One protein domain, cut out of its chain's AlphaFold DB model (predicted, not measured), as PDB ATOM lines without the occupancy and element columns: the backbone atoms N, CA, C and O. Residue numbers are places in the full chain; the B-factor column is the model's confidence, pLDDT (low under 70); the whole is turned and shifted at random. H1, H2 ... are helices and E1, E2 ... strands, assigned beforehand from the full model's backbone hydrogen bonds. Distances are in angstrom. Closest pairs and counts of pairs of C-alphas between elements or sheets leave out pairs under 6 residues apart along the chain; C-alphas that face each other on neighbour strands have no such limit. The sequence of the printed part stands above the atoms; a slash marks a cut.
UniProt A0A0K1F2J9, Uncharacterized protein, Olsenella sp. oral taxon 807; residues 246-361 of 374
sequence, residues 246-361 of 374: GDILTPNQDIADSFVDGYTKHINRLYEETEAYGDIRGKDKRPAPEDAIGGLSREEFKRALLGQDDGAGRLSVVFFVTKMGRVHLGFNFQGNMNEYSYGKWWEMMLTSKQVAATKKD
ATOM      1  N   GLY A 246     200.942 394.244 475.487       93.00
ATOM      2  CA  GLY A 246     200.764 394.609 476.887       93.00
ATOM      3  C   GLY A 246     199.574 393.925 477.554       93.00
ATOM      4  O   GLY A 246     199.587 393.796 478.776       93.00
ATOM      5  N   ASP A 247     198.604 393.429 476.791       96.44
ATOM      6  CA  ASP A 247     197.443 392.722 477.333       96.44
ATOM      7  C   ASP A 247     197.754 391.251 477.618       96.44
ATOM      8  O   ASP A 247     197.138 390.644 478.490       96.44
ATOM      9  N   ILE A 248     198.743 390.672 476.925       96.00
ATOM     10  CA  ILE A 248     198.986 389.222 476.947       96.00
ATOM     11  C   ILE A 248     200.293 388.823 477.632       96.00
ATOM     12  O   ILE A 248     200.362 387.752 478.237       96.00
ATOM     13  N   LEU A 249     201.336 389.651 477.562       94.62
ATOM     14  CA  LEU A 249     202.679 389.304 478.027       94.62
ATOM     15  C   LEU A 249     203.366 390.498 478.699       94.62
ATOM     16  O   LEU A 249     203.129 391.658 478.364       94.62
ATOM     17  N   THR A 250     204.268 390.208 479.636       93.06
ATOM     18  CA  THR A 250     205.309 391.149 480.077       93.06
ATOM     19  C   THR A 250     206.666 390.591 479.656       93.06
ATOM     20  O   THR A 250     207.117 389.629 480.285       93.06
ATOM     21  N   PRO A 251     207.332 391.149 478.624       89.44
ATOM     22  CA  PRO A 251     208.667 390.708 478.236       89.44
ATOM     23  C   PRO A 251     209.630 390.693 479.425       89.44
ATOM     24  O   PRO A 251     209.618 391.590 480.269       89.44
ATOM     25  N   ASN A 252     210.456 389.654 479.499       92.12
ATOM     26  CA  ASN A 252     211.463 389.487 480.541       92.12
ATOM     27  C   ASN A 252     212.868 389.406 479.930       92.12
ATOM     28  O   ASN A 252     213.044 389.429 478.711       92.12
ATOM     29  N   GLN A 253     213.871 389.298 480.801       91.75
ATOM     30  CA  GLN A 253     215.274 389.254 480.399       91.75
ATOM     31  C   GLN A 253     215.584 388.104 479.423       91.75
ATOM     32  O   GLN A 253     216.342 388.300 478.484       91.75
ATOM     33  N   ASP A 254     214.953 386.938 479.593       92.44
ATOM     34  CA  ASP A 254     215.157 385.765 478.729       92.44
ATOM     35  C   ASP A 254     214.674 386.005 477.287       92.44
ATOM     36  O   ASP A 254     215.375 385.668 476.331       92.44
ATOM     37  N   ILE A 255     213.514 386.652 477.119       90.75
ATOM     38  CA  ILE A 255     213.019 387.088 475.801       90.75
ATOM     39  C   ILE A 255     213.970 388.129 475.203       90.75
ATOM     40  O   ILE A 255     214.292 388.057 474.016       90.75
ATOM     41  N   ALA A 256     214.441 389.078 476.018       89.38
ATOM     42  CA  ALA A 256     215.331 390.131 475.549       89.38
ATOM     43  C   ALA A 256     216.690 389.589 475.077       89.38
ATOM     44  O   ALA A 256     217.179 389.982 474.019       89.38
ATOM     45  N   ASP A 257     217.276 388.658 475.827       88.50
ATOM     46  CA  ASP A 257     218.527 388.001 475.455       88.50
ATOM     47  C   ASP A 257     218.353 387.145 474.193       88.50
ATOM     48  O   ASP A 257     219.141 387.290 473.257       88.50
ATOM     49  N   SER A 258     217.277 386.351 474.119       88.94
ATOM     50  CA  SER A 258     216.968 385.508 472.952       88.94
ATOM     51  C   SER A 258     216.839 386.322 471.666       88.94
ATOM     52  O   SER A 258     217.381 385.927 470.632       88.94
ATOM     53  N   PHE A 259     216.169 387.476 471.730       86.06
ATOM     54  CA  PHE A 259     216.035 388.355 470.573       86.06
ATOM     55  C   PHE A 259     217.399 388.851 470.096       86.06
ATOM     56  O   PHE A 259     217.729 388.715 468.919       86.06
ATOM     57  N   VAL A 260     218.199 389.430 471.000       83.06
ATOM     58  CA  VAL A 260     219.476 390.035 470.604       83.06
ATOM     59  C   VAL A 260     220.432 388.973 470.067       83.06
ATOM     60  O   VAL A 260     221.134 389.231 469.088       83.06
ATOM     61  N   ASP A 261     220.446 387.778 470.657       84.50
ATOM     62  CA  ASP A 261     221.262 386.663 470.175       84.50
ATOM     63  C   ASP A 261     220.808 386.168 468.801       84.50
ATOM     64  O   ASP A 261     221.638 386.027 467.897       84.50
ATOM     65  N   GLY A 262     219.500 385.971 468.609       83.56
ATOM     66  CA  GLY A 262     218.928 385.573 467.324       83.56
ATOM     67  C   GLY A 262     219.224 386.589 466.221       83.56
ATOM     68  O   GLY A 262     219.729 386.226 465.156       83.56
ATOM     69  N   TYR A 263     219.005 387.873 466.502       81.19
ATOM     70  CA  TYR A 263     219.279 388.952 465.557       81.19
ATOM     71  C   TYR A 263     220.775 389.077 465.232       81.19
ATOM     72  O   TYR A 263     221.159 389.163 464.066       81.19
ATOM     73  N   THR A 264     221.646 389.004 466.244       78.31
ATOM     74  CA  THR A 264     223.108 389.017 466.064       78.31
ATOM     75  C   THR A 264     223.570 387.875 465.160       78.31
ATOM     76  O   THR A 264     224.384 388.079 464.259       78.31
ATOM     77  N   LYS A 265     223.042 386.664 465.375       81.50
ATOM     78  CA  LYS A 265     223.338 385.486 464.550       81.50
ATOM     79  C   LYS A 265     222.890 385.695 463.102       81.50
ATOM     80  O   LYS A 265     223.659 385.398 462.190       81.50
ATOM     81  N   HIS A 266     221.695 386.248 462.892       78.88
ATOM     82  CA  HIS A 266     221.185 386.558 461.557       78.88
ATOM     83  C   HIS A 266     222.071 387.563 460.811       78.88
ATOM     84  O   HIS A 266     222.473 387.299 459.679       78.88
ATOM     85  N   ILE A 267     222.433 388.677 461.456       75.25
ATOM     86  CA  ILE A 267     223.314 389.681 460.851       75.25
ATOM     87  C   ILE A 267     224.664 389.065 460.486       75.25
ATOM     88  O   ILE A 267     225.086 389.184 459.339       75.25
ATOM     89  N   ASN A 268     225.310 388.338 461.402       74.25
ATOM     90  CA  ASN A 268     226.590 387.684 461.117       74.25
ATOM     91  C   ASN A 268     226.514 386.748 459.903       74.25
ATOM     92  O   ASN A 268     227.411 386.766 459.063       74.25
ATOM     93  N   ARG A 269     225.426 385.983 459.774       75.38
ATOM     94  CA  ARG A 269     225.218 385.104 458.622       75.38
ATOM     95  C   ARG A 269     225.059 385.875 457.314       75.38
ATOM     96  O   ARG A 269     225.694 385.506 456.333       75.38
ATOM     97  N   LEU A 270     224.267 386.950 457.291       71.19
ATOM     98  CA  LEU A 270     224.146 387.797 456.096       71.19
ATOM     99  C   LEU A 270     225.513 388.336 455.648       71.19
ATOM    100  O   LEU A 270     225.783 388.433 454.450       71.19
ATOM    101  N   TYR A 271     226.399 388.654 456.595       66.44
ATOM    102  CA  TYR A 271     227.773 389.051 456.282       66.44
ATOM    103  C   TYR A 271     228.600 387.910 455.692       66.44
ATOM    104  O   TYR A 271     229.263 388.103 454.679       66.44
ATOM    105  N   GLU A 272     228.534 386.713 456.268       69.31
ATOM    106  CA  GLU A 272     229.242 385.542 455.739       69.31
ATOM    107  C   GLU A 272     228.769 385.179 454.319       69.31
ATOM    108  O   GLU A 272     229.585 384.910 453.434       69.31
ATOM    109  N   GLU A 273     227.461 385.240 454.064       66.00
ATOM    110  CA  GLU A 273     226.870 384.991 452.745       66.00
ATOM    111  C   GLU A 273     227.264 386.062 451.714       66.00
ATOM    112  O   GLU A 273     227.585 385.741 450.567       66.00
ATOM    113  N   THR A 274     227.301 387.339 452.111       60.34
ATOM    114  CA  THR A 274     227.722 388.437 451.222       60.34
ATOM    115  C   THR A 274     229.228 388.433 450.945       60.34
ATOM    116  O   THR A 274     229.639 388.723 449.817       60.34
ATOM    117  N   GLU A 275     230.062 388.036 451.913       56.44
ATOM    118  CA  GLU A 275     231.489 387.772 451.690       56.44
ATOM    119  C   GLU A 275     231.701 386.615 450.702       56.44
ATOM    120  O   GLU A 275     232.542 386.723 449.803       56.44
ATOM    121  N   ALA A 276     230.911 385.541 450.815       56.69
ATOM    122  CA  ALA A 276     230.967 384.400 449.902       56.69
ATOM    123  C   ALA A 276     230.566 384.768 448.459       56.69
ATOM    124  O   ALA A 276     231.120 384.207 447.511       56.69
ATOM    125  N   TYR A 277     229.668 385.745 448.281       48.69
ATOM    126  CA  TYR A 277     229.249 386.267 446.972       48.69
ATOM    127  C   TYR A 277     230.181 387.342 446.376       48.69
ATOM    128  O   TYR A 277     229.979 387.778 445.241       48.69
ATOM    129  N   GLY A 278     231.246 387.729 447.089       46.31
ATOM    130  CA  GLY A 278     232.353 388.526 446.549       46.31
ATOM    131  C   GLY A 278     232.136 390.043 446.466       46.31
ATOM    132  O   GLY A 278     232.967 390.714 445.847       46.31
ATOM    133  N   ASP A 279     231.088 390.604 447.083       52.81
ATOM    134  CA  ASP A 279     230.692 392.014 446.874       52.81
ATOM    135  C   ASP A 279     231.048 392.998 448.009       52.81
ATOM    136  O   ASP A 279     230.477 394.081 448.099       52.81
ATOM    137  N   ILE A 280     232.032 392.699 448.870       49.59
ATOM    138  CA  ILE A 280     232.514 393.687 449.858       49.59
ATOM    139  C   ILE A 280     234.047 393.768 449.879       49.59
ATOM    140  O   ILE A 280     234.756 392.902 450.394       49.59
ATOM    141  N   ARG A 281     234.595 394.878 449.356       42.22
ATOM    142  CA  ARG A 281     235.952 395.334 449.705       42.22
ATOM    143  C   ARG A 281     235.895 396.040 451.057       42.22
ATOM    144  O   ARG A 281     235.641 397.236 451.119       42.22
ATOM    145  N   GLY A 282     236.170 395.286 452.115       52.78
ATOM    146  CA  GLY A 282     236.272 395.787 453.486       52.78
ATOM    147  C   GLY A 282     236.519 394.656 454.482       52.78
ATOM    148  O   GLY A 282     235.812 394.564 455.470       52.78
ATOM    149  N   LYS A 283     237.492 393.780 454.198       46.00
ATOM    150  CA  LYS A 283     237.752 392.505 454.906       46.00
ATOM    151  C   LYS A 283     238.072 392.612 456.408       46.00
ATOM    152  O   LYS A 283     238.257 391.588 457.055       46.00
ATOM    153  N   ASP A 284     238.155 393.819 456.962       52.06
ATOM    154  CA  ASP A 284     238.771 394.042 458.272       52.06
ATOM    155  C   ASP A 284     237.776 394.381 459.395       52.06
ATOM    156  O   ASP A 284     238.199 394.534 460.541       52.06
ATOM    157  N   LYS A 285     236.465 394.486 459.121       53.78
ATOM    158  CA  LYS A 285     235.453 394.702 460.171       53.78
ATOM    159  C   LYS A 285     234.148 393.965 459.874       53.78
ATOM    160  O   LYS A 285     233.378 394.401 459.024       53.78
ATOM    161  N   ARG A 286     233.863 392.907 460.644       56.38
ATOM    162  CA  ARG A 286     232.469 392.497 460.871       56.38
ATOM    163  C   ARG A 286     231.771 393.673 461.554       56.38
ATOM    164  O   ARG A 286     232.339 394.190 462.522       56.38
ATOM    165  N   PRO A 287     230.608 394.122 461.076       55.66
ATOM    166  CA  PRO A 287     229.863 395.132 461.800       55.66
ATOM    167  C   PRO A 287     229.385 394.524 463.097       55.66
ATOM    168  O   PRO A 287     229.020 393.346 463.171       55.66
ATOM    169  N   ALA A 288     229.442 395.341 464.128       58.72
ATOM    170  CA  ALA A 288     228.918 394.922 465.395       58.72
ATOM    171  C   ALA A 288     227.376 394.979 465.310       58.72
ATOM    172  O   ALA A 288     226.841 395.803 464.565       58.72
ATOM    173  N   PRO A 289     226.632 394.093 465.992       58.44
ATOM    174  CA  PRO A 289     225.168 394.067 465.927       58.44
ATOM    175  C   PRO A 289     224.523 395.436 466.174       58.44
ATOM    176  O   PRO A 289     223.525 395.754 465.533       58.44
ATOM    177  N   GLU A 290     225.133 396.257 467.033       62.66
ATOM    178  CA  GLU A 290     224.789 397.659 467.303       62.66
ATOM    179  C   GLU A 290     224.740 398.557 466.053       62.66
ATOM    180  O   GLU A 290     223.897 399.455 465.971       62.66
ATOM    181  N   ASP A 291     225.570 398.284 465.042       60.84
ATOM    182  CA  ASP A 291     225.548 399.001 463.766       60.84
ATOM    183  C   ASP A 291     224.238 398.710 463.011       60.84
ATOM    184  O   ASP A 291     223.667 399.601 462.381       60.84
ATOM    185  N   ALA A 292     223.707 397.487 463.125       61.38
ATOM    186  CA  ALA A 292     222.486 397.058 462.445       61.38
ATOM    187  C   ALA A 292     221.190 397.549 463.129       61.38
ATOM    188  O   ALA A 292     220.173 397.706 462.449       61.38
ATOM    189  N   ILE A 293     221.235 397.853 464.433       65.38
ATOM    190  CA  ILE A 293     220.106 398.343 465.259       65.38
ATOM    191  C   ILE A 293     220.179 399.847 465.566       65.38
ATOM    192  O   ILE A 293     219.880 400.292 466.674       65.38
ATOM    193  N   GLY A 294     220.601 400.657 464.595       63.38
ATOM    194  CA  GLY A 294     220.417 402.108 464.700       63.38
ATOM    195  C   GLY A 294     221.369 402.798 465.676       63.38
ATOM    196  O   GLY A 294     221.103 403.928 466.083       63.38
ATOM    197  N   GLY A 295     222.480 402.151 466.042       65.12
ATOM    198  CA  GLY A 295     223.444 402.683 467.005       65.12
ATOM    199  C   GLY A 295     223.068 402.446 468.469       65.12
ATOM    200  O   GLY A 295     223.693 403.041 469.344       65.12
ATOM    201  N   LEU A 296     222.075 401.595 468.750       73.81
ATOM    202  CA  LEU A 296     221.815 401.119 470.109       73.81
ATOM    203  C   LEU A 296     222.867 400.092 470.521       73.81
ATOM    204  O   LEU A 296     223.132 399.134 469.796       73.81
ATOM    205  N   SER A 297     223.409 400.232 471.727       78.31
ATOM    206  CA  SER A 297     224.139 399.140 472.362       78.31
ATOM    207  C   SER A 297     223.197 397.977 472.676       78.31
ATOM    208  O   SER A 297     221.989 398.142 472.869       78.31
ATOM    209  N   ARG A 298     223.768 396.778 472.809       80.44
ATOM    210  CA  ARG A 298     223.037 395.576 473.235       80.44
ATOM    211  C   ARG A 298     222.208 395.801 474.506       80.44
ATOM    212  O   ARG A 298     221.077 395.331 474.589       80.44
ATOM    213  N   GLU A 299     222.754 396.513 475.486       83.44
ATOM    214  CA  GLU A 299     222.061 396.771 476.752       83.44
ATOM    215  C   GLU A 299     220.944 397.813 476.605       83.44
ATOM    216  O   GLU A 299     219.877 397.645 477.193       83.44
ATOM    217  N   GLU A 300     221.125 398.843 475.775       83.12
ATOM    218  CA  GLU A 300     220.047 399.789 475.452       83.12
ATOM    219  C   GLU A 300     218.895 399.098 474.722       83.12
ATOM    220  O   GLU A 300     217.734 399.326 475.061       83.12
ATOM    221  N   PHE A 301     219.201 398.196 473.787       80.50
ATOM    222  CA  PHE A 301     218.186 397.425 473.073       80.50
ATOM    223  C   PHE A 301     217.380 396.532 474.023       80.50
ATOM    224  O   PHE A 301     216.150 396.532 473.994       80.50
ATOM    225  N   LYS A 302     218.057 395.810 474.925       85.81
ATOM    226  CA  LYS A 302     217.388 395.000 475.954       85.81
ATOM    227  C   LYS A 302     216.513 395.849 476.865       85.81
ATOM    228  O   LYS A 302     215.384 395.470 477.149       85.81
ATOM    229  N   ARG A 303     217.001 397.009 477.309       85.62
ATOM    230  CA  ARG A 303     216.199 397.919 478.132       85.62
ATOM    231  C   ARG A 303     214.962 398.402 477.384       85.62
ATOM    232  O   ARG A 303     213.886 398.391 477.972       85.62
ATOM    233  N   ALA A 304     215.082 398.740 476.103       82.25
ATOM    234  CA  ALA A 304     213.939 399.110 475.274       82.25
ATOM    235  C   ALA A 304     212.915 397.969 475.148       82.25
ATOM    236  O   ALA A 304     211.722 398.201 475.325       82.25
ATOM    237  N   LEU A 305     213.366 396.721 474.958       81.75
ATOM    238  CA  LEU A 305     212.490 395.538 474.926       81.75
ATOM    239  C   LEU A 305     211.687 395.346 476.219       81.75
ATOM    240  O   LEU A 305     210.570 394.833 476.190       81.75
ATOM    241  N   LEU A 306     212.263 395.748 477.349       85.81
ATOM    242  CA  LEU A 306     211.647 395.659 478.670       85.81
ATOM    243  C   LEU A 306     210.814 396.903 479.033       85.81
ATOM    244  O   LEU A 306     210.328 396.989 480.160       85.81
ATOM    245  N   GLY A 307     210.672 397.875 478.121       79.50
ATOM    246  CA  GLY A 307     209.995 399.151 478.384       79.50
ATOM    247  C   GLY A 307     210.744 400.054 479.372       79.50
ATOM    248  O   GLY A 307     210.128 400.820 480.107       79.50
ATOM    249  N   GLN A 308     212.070 399.915 479.447       82.44
ATOM    250  CA  GLN A 308     212.967 400.625 480.369       82.44
ATOM    251  C   GLN A 308     213.872 401.646 479.657       82.44
ATOM    252  O   GLN A 308     214.942 401.993 480.186       82.44
ATOM    253  N   ASP A 309     213.503 402.061 478.445       76.00
ATOM    254  CA  ASP A 309     214.218 403.075 477.675       76.00
ATOM    255  C   ASP A 309     213.911 404.498 478.169       76.00
ATOM    256  O   ASP A 309     213.178 404.727 479.131       76.00
ATOM    257  N   ASP A 310     214.540 405.478 477.529       67.69
ATOM    258  CA  ASP A 310     214.339 406.909 477.774       67.69
ATOM    259  C   ASP A 310     213.026 407.445 477.166       67.69
ATOM    260  O   ASP A 310     212.807 408.656 477.160       67.69
ATOM    261  N   GLY A 311     212.156 406.568 476.647       61.53
ATOM    262  CA  GLY A 311     210.923 406.940 475.959       61.53
ATOM    263  C   GLY A 311     211.142 407.518 474.560       61.53
ATOM    264  O   GLY A 311     210.223 408.113 474.000       61.53
ATOM    265  N   ALA A 312     212.331 407.358 473.970       64.94
ATOM    266  CA  ALA A 312     212.621 407.864 472.629       64.94
ATOM    267  C   ALA A 312     211.953 407.061 471.498       64.94
ATOM    268  O   ALA A 312     212.134 407.404 470.331       64.94
ATOM    269  N   GLY A 313     211.210 405.989 471.810       66.00
ATOM    270  CA  GLY A 313     210.412 405.252 470.826       66.00
ATOM    271  C   GLY A 313     211.250 404.565 469.746       66.00
ATOM    272  O   GLY A 313     210.785 404.372 468.626       66.00
ATOM    273  N   ARG A 314     212.502 404.210 470.067       71.81
ATOM    274  CA  ARG A 314     213.465 403.621 469.116       71.81
ATOM    275  C   ARG A 314     213.139 402.172 468.746       71.81
ATOM    276  O   ARG A 314     213.689 401.641 467.783       71.81
ATOM    277  N   LEU A 315     212.259 401.549 469.525       81.69
ATOM    278  CA  LEU A 315     211.814 400.175 469.384       81.69
ATOM    279  C   LEU A 315     210.318 400.104 469.702       81.69
ATOM    280  O   LEU A 315     209.867 400.652 470.705       81.69
ATOM    281  N   SER A 316     209.557 399.389 468.883       85.56
ATOM    282  CA  SER A 316     208.202 398.964 469.235       85.56
ATOM    283  C   SER A 316     208.053 397.470 469.001       85.56
ATOM    284  O   SER A 316     208.651 396.913 468.081       85.56
ATOM    285  N   VAL A 317     207.273 396.818 469.860       89.00
ATOM    286  CA  VAL A 317     207.056 395.374 469.797       89.00
ATOM    287  C   VAL A 317     205.580 395.109 469.562       89.00
ATOM    288  O   VAL A 317     204.724 395.557 470.323       89.00
ATOM    289  N   VAL A 318     205.297 394.373 468.498       93.25
ATOM    290  CA  VAL A 318     203.975 393.856 468.154       93.25
ATOM    291  C   VAL A 318     203.963 392.347 468.355       93.25
ATOM    292  O   VAL A 318     205.011 391.708 468.460       93.25
ATOM    293  N   PHE A 319     202.774 391.758 468.409       95.50
ATOM    294  CA  PHE A 319     202.642 390.309 468.383       95.50
ATOM    295  C   PHE A 319     201.602 389.885 467.358       95.50
ATOM    296  O   PHE A 319     200.680 390.642 467.041       95.50
ATOM    297  N   PHE A 320     201.743 388.658 466.887       95.88
ATOM    298  CA  PHE A 320     200.735 387.967 466.101       95.88
ATOM    299  C   PHE A 320     200.688 386.495 466.494       95.88
ATOM    300  O   PHE A 320     201.547 385.991 467.224       95.88
ATOM    301  N   VAL A 321     199.652 385.808 466.037       95.56
ATOM    302  CA  VAL A 321     199.455 384.381 466.271       95.56
ATOM    303  C   VAL A 321     199.692 383.653 464.958       95.56
ATOM    304  O   VAL A 321     199.183 384.066 463.919       95.56
ATOM    305  N   THR A 322     200.493 382.591 464.996       92.81
ATOM    306  CA  THR A 322     200.752 381.737 463.829       92.81
ATOM    307  C   THR A 322     199.627 380.729 463.635       92.81
ATOM    308  O   THR A 322     198.900 380.435 464.586       92.81
ATOM    309  N   LYS A 323     199.554 380.076 462.470       91.12
ATOM    310  CA  LYS A 323     198.597 378.985 462.189       91.12
ATOM    311  C   LYS A 323     198.521 377.883 463.254       91.12
ATOM    312  O   LYS A 323     197.503 377.215 463.387       91.12
ATOM    313  N   MET A 324     199.597 377.687 464.021       89.88
ATOM    314  CA  MET A 324     199.674 376.702 465.106       89.88
ATOM    315  C   MET A 324     199.118 377.216 466.446       89.88
ATOM    316  O   MET A 324     199.252 376.535 467.461       89.88
ATOM    317  N   GLY A 325     198.569 378.430 466.502       91.44
ATOM    318  CA  GLY A 325     198.167 379.072 467.755       91.44
ATOM    319  C   GLY A 325     199.354 379.480 468.638       91.44
ATOM    320  O   GLY A 325     199.209 379.595 469.857       91.44
ATOM    321  N   ARG A 326     200.556 379.652 468.063       91.38
ATOM    322  CA  ARG A 326     201.756 380.094 468.797       91.38
ATOM    323  C   ARG A 326     201.908 381.611 468.694       91.38
ATOM    324  O   ARG A 326     201.640 382.187 467.645       91.38
ATOM    325  N   VAL A 327     202.359 382.242 469.778       92.62
ATOM    326  CA  VAL A 327     202.619 383.689 469.812       92.62
ATOM    327  C   VAL A 327     203.974 383.982 469.178       92.62
ATOM    328  O   VAL A 327     204.993 383.415 469.584       92.62
ATOM    329  N   HIS A 328     203.961 384.893 468.211       92.12
ATOM    330  CA  HIS A 328     205.128 385.419 467.526       92.12
ATOM    331  C   HIS A 328     205.308 386.893 467.895       92.12
ATOM    332  O   HIS A 328     204.322 387.628 467.955       92.12
ATOM    333  N   LEU A 329     206.541 387.324 468.164       91.75
ATOM    334  CA  LEU A 329     206.845 388.733 468.415       91.75
ATOM    335  C   LEU A 329     207.501 389.352 467.187       91.75
ATOM    336  O   LEU A 329     208.433 388.776 466.634       91.75
ATOM    337  N   GLY A 330     207.034 390.536 466.808       89.56
ATOM    338  CA  GLY A 330     207.631 391.381 465.786       89.56
ATOM    339  C   GLY A 330     208.225 392.634 466.415       89.56
ATOM    340  O   GLY A 330     207.577 393.302 467.214       89.56
ATOM    341  N   PHE A 331     209.459 392.957 466.063       86.81
ATOM    342  CA  PHE A 331     210.240 394.026 466.669       86.81
ATOM    343  C   PHE A 331     210.570 395.050 465.604       86.81
ATOM    344  O   PHE A 331     211.378 394.765 464.730       86.81
ATOM    345  N   ASN A 332     209.967 396.231 465.686       86.62
ATOM    346  CA  ASN A 332     210.255 397.345 464.794       86.62
ATOM    347  C   ASN A 332     211.314 398.240 465.420       86.62
ATOM    348  O   ASN A 332     211.104 398.747 466.520       86.62
ATOM    349  N   PHE A 333     212.406 398.490 464.715       81.19
ATOM    350  CA  PHE A 333     213.484 399.356 465.179       81.19
ATOM    351  C   PHE A 333     214.078 400.142 464.020       81.19
ATOM    352  O   PHE A 333     213.921 399.798 462.847       81.19
ATOM    353  N   GLN A 334     214.778 401.218 464.354       74.88
ATOM    354  CA  GLN A 334     215.550 401.965 463.375       74.88
ATOM    355  C   GLN A 334     216.883 401.248 463.140       74.88
ATOM    356  O   GLN A 334     217.618 400.989 464.087       74.88
ATOM    357  N   GLY A 335     217.188 400.884 461.898       63.94
ATOM    358  CA  GLY A 335     218.487 400.344 461.506       63.94
ATOM    359  C   GLY A 335     219.356 401.426 460.878       63.94
ATOM    360  O   GLY A 335     218.830 402.301 460.192       63.94
ATOM    361  N   ASN A 336     220.677 401.352 461.072       61.31
ATOM    362  CA  ASN A 336     221.625 402.223 460.385       61.31
ATOM    363  C   ASN A 336     222.428 401.412 459.360       61.31
ATOM    364  O   ASN A 336     223.031 400.400 459.690       61.31
ATOM    365  N   MET A 337     222.482 401.840 458.099       48.59
ATOM    366  CA  MET A 337     223.559 401.404 457.199       48.59
ATOM    367  C   MET A 337     224.081 402.590 456.410       48.59
ATOM    368  O   MET A 337     223.305 403.310 455.787       48.59
ATOM    369  N   ASN A 338     225.407 402.752 456.405       45.25
ATOM    370  CA  ASN A 338     226.120 403.754 455.612       45.25
ATOM    371  C   ASN A 338     225.556 405.180 455.785       45.25
ATOM    372  O   ASN A 338     225.231 405.825 454.796       45.25
ATOM    373  N   GLU A 339     225.445 405.646 457.038       45.09
ATOM    374  CA  GLU A 339     224.949 406.988 457.423       45.09
ATOM    375  C   GLU A 339     223.431 407.208 457.258       45.09
ATOM    376  O   GLU A 339     222.940 408.314 457.480       45.09
ATOM    377  N   TYR A 340     222.663 406.164 456.926       51.69
ATOM    378  CA  TYR A 340     221.209 406.247 456.777       51.69
ATOM    379  C   TYR A 340     220.483 405.470 457.851       51.69
ATOM    380  O   TYR A 340     220.797 404.305 458.081       51.69
ATOM    381  N   SER A 341     219.468 406.109 458.421       58.44
ATOM    382  CA  SER A 341     218.546 405.503 459.364       58.44
ATOM    383  C   SER A 341     217.247 405.130 458.649       58.44
ATOM    384  O   SER A 341     216.633 405.991 458.019       58.44
ATOM    385  N   TYR A 342     216.833 403.868 458.712       65.50
ATOM    386  CA  TYR A 342     215.599 403.377 458.088       65.50
ATOM    387  C   TYR A 342     214.849 402.450 459.047       65.50
ATOM    388  O   TYR A 342     215.458 401.783 459.883       65.50
ATOM    389  N   GLY A 343     213.520 402.400 458.942       68.62
ATOM    390  CA  GLY A 343     212.728 401.427 459.699       68.62
ATOM    391  C   GLY A 343     213.033 399.999 459.240       68.62
ATOM    392  O   GLY A 343     213.112 399.741 458.038       68.62
ATOM    393  N   LYS A 344     213.212 399.080 460.185       76.31
ATOM    394  CA  LYS A 344     213.294 397.634 459.968       76.31
ATOM    395  C   LYS A 344     212.408 396.916 460.966       76.31
ATOM    396  O   LYS A 344     212.101 397.454 462.029       76.31
ATOM    397  N   TRP A 345     212.079 395.669 460.646       84.00
ATOM    398  CA  TRP A 345     211.586 394.744 461.649       84.00
ATOM    399  C   TRP A 345     212.329 393.410 461.635       84.00
ATOM    400  O   TRP A 345     212.971 393.042 460.650       84.00
ATOM    401  N   TRP A 346     212.244 392.706 462.759       84.50
ATOM    402  CA  TRP A 346     212.665 391.318 462.931       84.50
ATOM    403  C   TRP A 346     211.593 390.556 463.705       84.50
ATOM    404  O   TRP A 346     210.856 391.161 464.479       84.50
ATOM    405  N   GLU A 347     211.509 389.243 463.525       86.44
ATOM    406  CA  GLU A 347     210.492 388.399 464.156       86.44
ATOM    407  C   GLU A 347     211.143 387.278 464.976       86.44
ATOM    408  O   GLU A 347     212.221 386.792 464.634       86.44
ATOM    409  N   MET A 348     210.512 386.871 466.079       88.25
ATOM    410  CA  MET A 348     211.006 385.789 466.937       88.25
ATOM    411  C   MET A 348     209.868 384.989 467.566       88.25
ATOM    412  O   MET A 348     208.995 385.550 468.241       88.25
ATOM    413  N   MET A 349     209.925 383.660 467.413       88.88
ATOM    414  CA  MET A 349     208.981 382.710 468.013       88.88
ATOM    415  C   MET A 349     209.280 382.489 469.477       88.88
ATOM    416  O   MET A 349     210.386 382.114 469.850       88.88
ATOM    417  N   LEU A 350     208.260 382.704 470.310       89.50
ATOM    418  CA  LEU A 350     208.373 382.430 471.731       89.50
ATOM    419  C   LEU A 350     208.221 380.938 471.990       89.50
ATOM    420  O   LEU A 350     207.257 380.297 471.564       89.50
ATOM    421  N   THR A 351     209.144 380.406 472.782       90.31
ATOM    422  CA  THR A 351     209.040 379.040 473.291       90.31
ATOM    423  C   THR A 351     207.874 378.912 474.274       90.31
ATOM    424  O   THR A 351     207.436 379.881 474.907       90.31
ATOM    425  N   SER A 352     207.393 377.685 474.489       90.06
ATOM    426  CA  SER A 352     206.372 377.421 475.513       90.06
ATOM    427  C   SER A 352     206.800 377.859 476.913       90.06
ATOM    428  O   SER A 352     205.981 378.378 477.669       90.06
ATOM    429  N   LYS A 353     208.091 377.719 477.231       92.94
ATOM    430  CA  LYS A 353     208.670 378.159 478.502       92.94
ATOM    431  C   LYS A 353     208.629 379.682 478.652       92.94
ATOM    432  O   LYS A 353     208.240 380.171 479.709       92.94
ATOM    433  N   GLN A 354     208.985 380.423 477.602       94.25
ATOM    434  CA  GLN A 354     208.953 381.889 477.598       94.25
ATOM    435  C   GLN A 354     207.540 382.428 477.764       94.25
ATOM    436  O   GLN A 354     207.316 383.289 478.616       94.25
ATOM    437  N   VAL A 355     206.579 381.876 477.014       93.88
ATOM    438  CA  VAL A 355     205.166 382.248 477.157       93.88
ATOM    439  C   VAL A 355     204.700 381.978 478.586       93.88
ATOM    440  O   VAL A 355     204.204 382.888 479.234       93.88
ATOM    441  N   ALA A 356     204.924 380.778 479.129       92.88
ATOM    442  CA  ALA A 356     204.493 380.439 480.486       92.88
ATOM    443  C   ALA A 356     205.090 381.359 481.570       92.88
ATOM    444  O   ALA A 356     204.411 381.674 482.542       92.88
ATOM    445  N   ALA A 357     206.336 381.809 481.400       95.19
ATOM    446  CA  ALA A 357     207.021 382.676 482.359       95.19
ATOM    447  C   ALA A 357     206.578 384.150 482.311       95.19
ATOM    448  O   ALA A 357     206.861 384.894 483.249       95.19
ATOM    449  N   THR A 358     205.937 384.585 481.223       94.38
ATOM    450  CA  THR A 358     205.616 386.004 480.965       94.38
ATOM    451  C   THR A 358     204.129 386.270 480.729       94.38
ATOM    452  O   THR A 358     203.722 387.431 480.658       94.38
ATOM    453  N   LYS A 359     203.325 385.205 480.632       95.12
ATOM    454  CA  LYS A 359     201.875 385.209 480.433       95.12
ATOM    455  C   LYS A 359     201.160 386.074 481.473       95.12
ATOM    456  O   LYS A 359     201.295 385.847 482.674       95.12
ATOM    457  N   LYS A 360     200.341 387.008 480.995       96.62
ATOM    458  CA  LYS A 360     199.331 387.719 481.787       96.62
ATOM    459  C   LYS A 360     198.006 386.966 481.784       96.62
ATOM    460  O   LYS A 360     197.736 386.163 480.888       96.62
ATOM    461  N   ASP A 361     197.184 387.259 482.783       96.44
ATOM    462  CA  ASP A 361     195.782 386.855 482.790       96.44
ATOM    463  C   ASP A 361     195.033 387.642 481.704       96.44
ATOM    464  O   ASP A 361     194.909 388.861 481.792       96.44
TER     465      ASP A 361
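AT A GLANCE: This is residues 246 to 361 of the 374 residues of an uncharacterized protein of Olsenella sp. oral taxon 807 (UniProt A0A0K1F2J9). A long helix, H1, crosses over a twisted antiparallel sheet of three strands and only grazes it, with residues 255 to 266. The short helices H2 and H3 touch H1 and also graze the sheet, while H4 is near H1 but not on the sheet; the later part of H1 and the loop of residues 277 to 288 reach toward one end of the long axis. The printed part has 116 residues, with named elements in the order H1 H2 H3 E1 E2 E3 H4 and a sheet order of E1, E2, E3. The class is mixed, helices and strands. The whole is elongated, 53 by 34 by 20 A, and only just compact, close to loose, with a radius of gyration of the C-alphas of 15.6 A.

IN THESE COORDINATES: H1, residues 253 to 276, is 34.6 A long and begins with C-alpha 253 at (215.274, 389.254, 480.399). H2 is residues 289 to 292, 5.3 A, and H3 is residues 298 to 305, 10.7 A. E1, residues 315 to 321, spans 20.3 A from C-alpha 315 at (211.814, 400.175, 469.384). E2, residues 327 to 337, spans 30.2 A and bends by 55 degrees at residue 334. E3, residues 340 to 349, spans 28.8 A. H4, residues 352 to 358, is 10.2 A long and ends with C-alpha 358 at (205.616, 386.004, 480.965).

HOW THE PARTS SIT: E1, E2 and E3 form a meander, each strand the antiparallel neighbour of the one before. The hairpin E1 and E2 has N 318 and O 330 within hydrogen-bond range at 2.8 A; the hairpin E2 and E3 has N 331 and O 346 at 2.8 A. The sheet is only just strongly twisted, its C-alphas up to 4.2 A off the best plane. The closest C-alphas of H1 and E3 are Phe 259 and Met 348, 6.7 A. H1 touches H3 with residues 253 to 260 alone, Ala 256 and Lys 302 having the closest C-alphas at 5.3 A, at a steep tilt of 55 degrees, opposite ways. H1 touches H2 with residues 263 to 267 alone; the closest C-alphas are Thr 264 and Pro 289, 5.5 A. H4 is close to H1 but not clearly touching, the closest C-alphas being Ile 255 and Gln 354, 6.8 A. H4 and H3 are apart. In H1, H3 and H4 every O i to N i+4 pair is within hydrogen-bond range; H2 is too short for such a pair.

THE WHOLE: The C-alphas of Arg 281 and Asp 361, 52.7 A, are the farthest apart. The printed part has no cut. The link from H1 to H2 is long, with 12 residues. The pLDDT is under 70 in residues 271 to 295, 310 to 313 and 335 to 343.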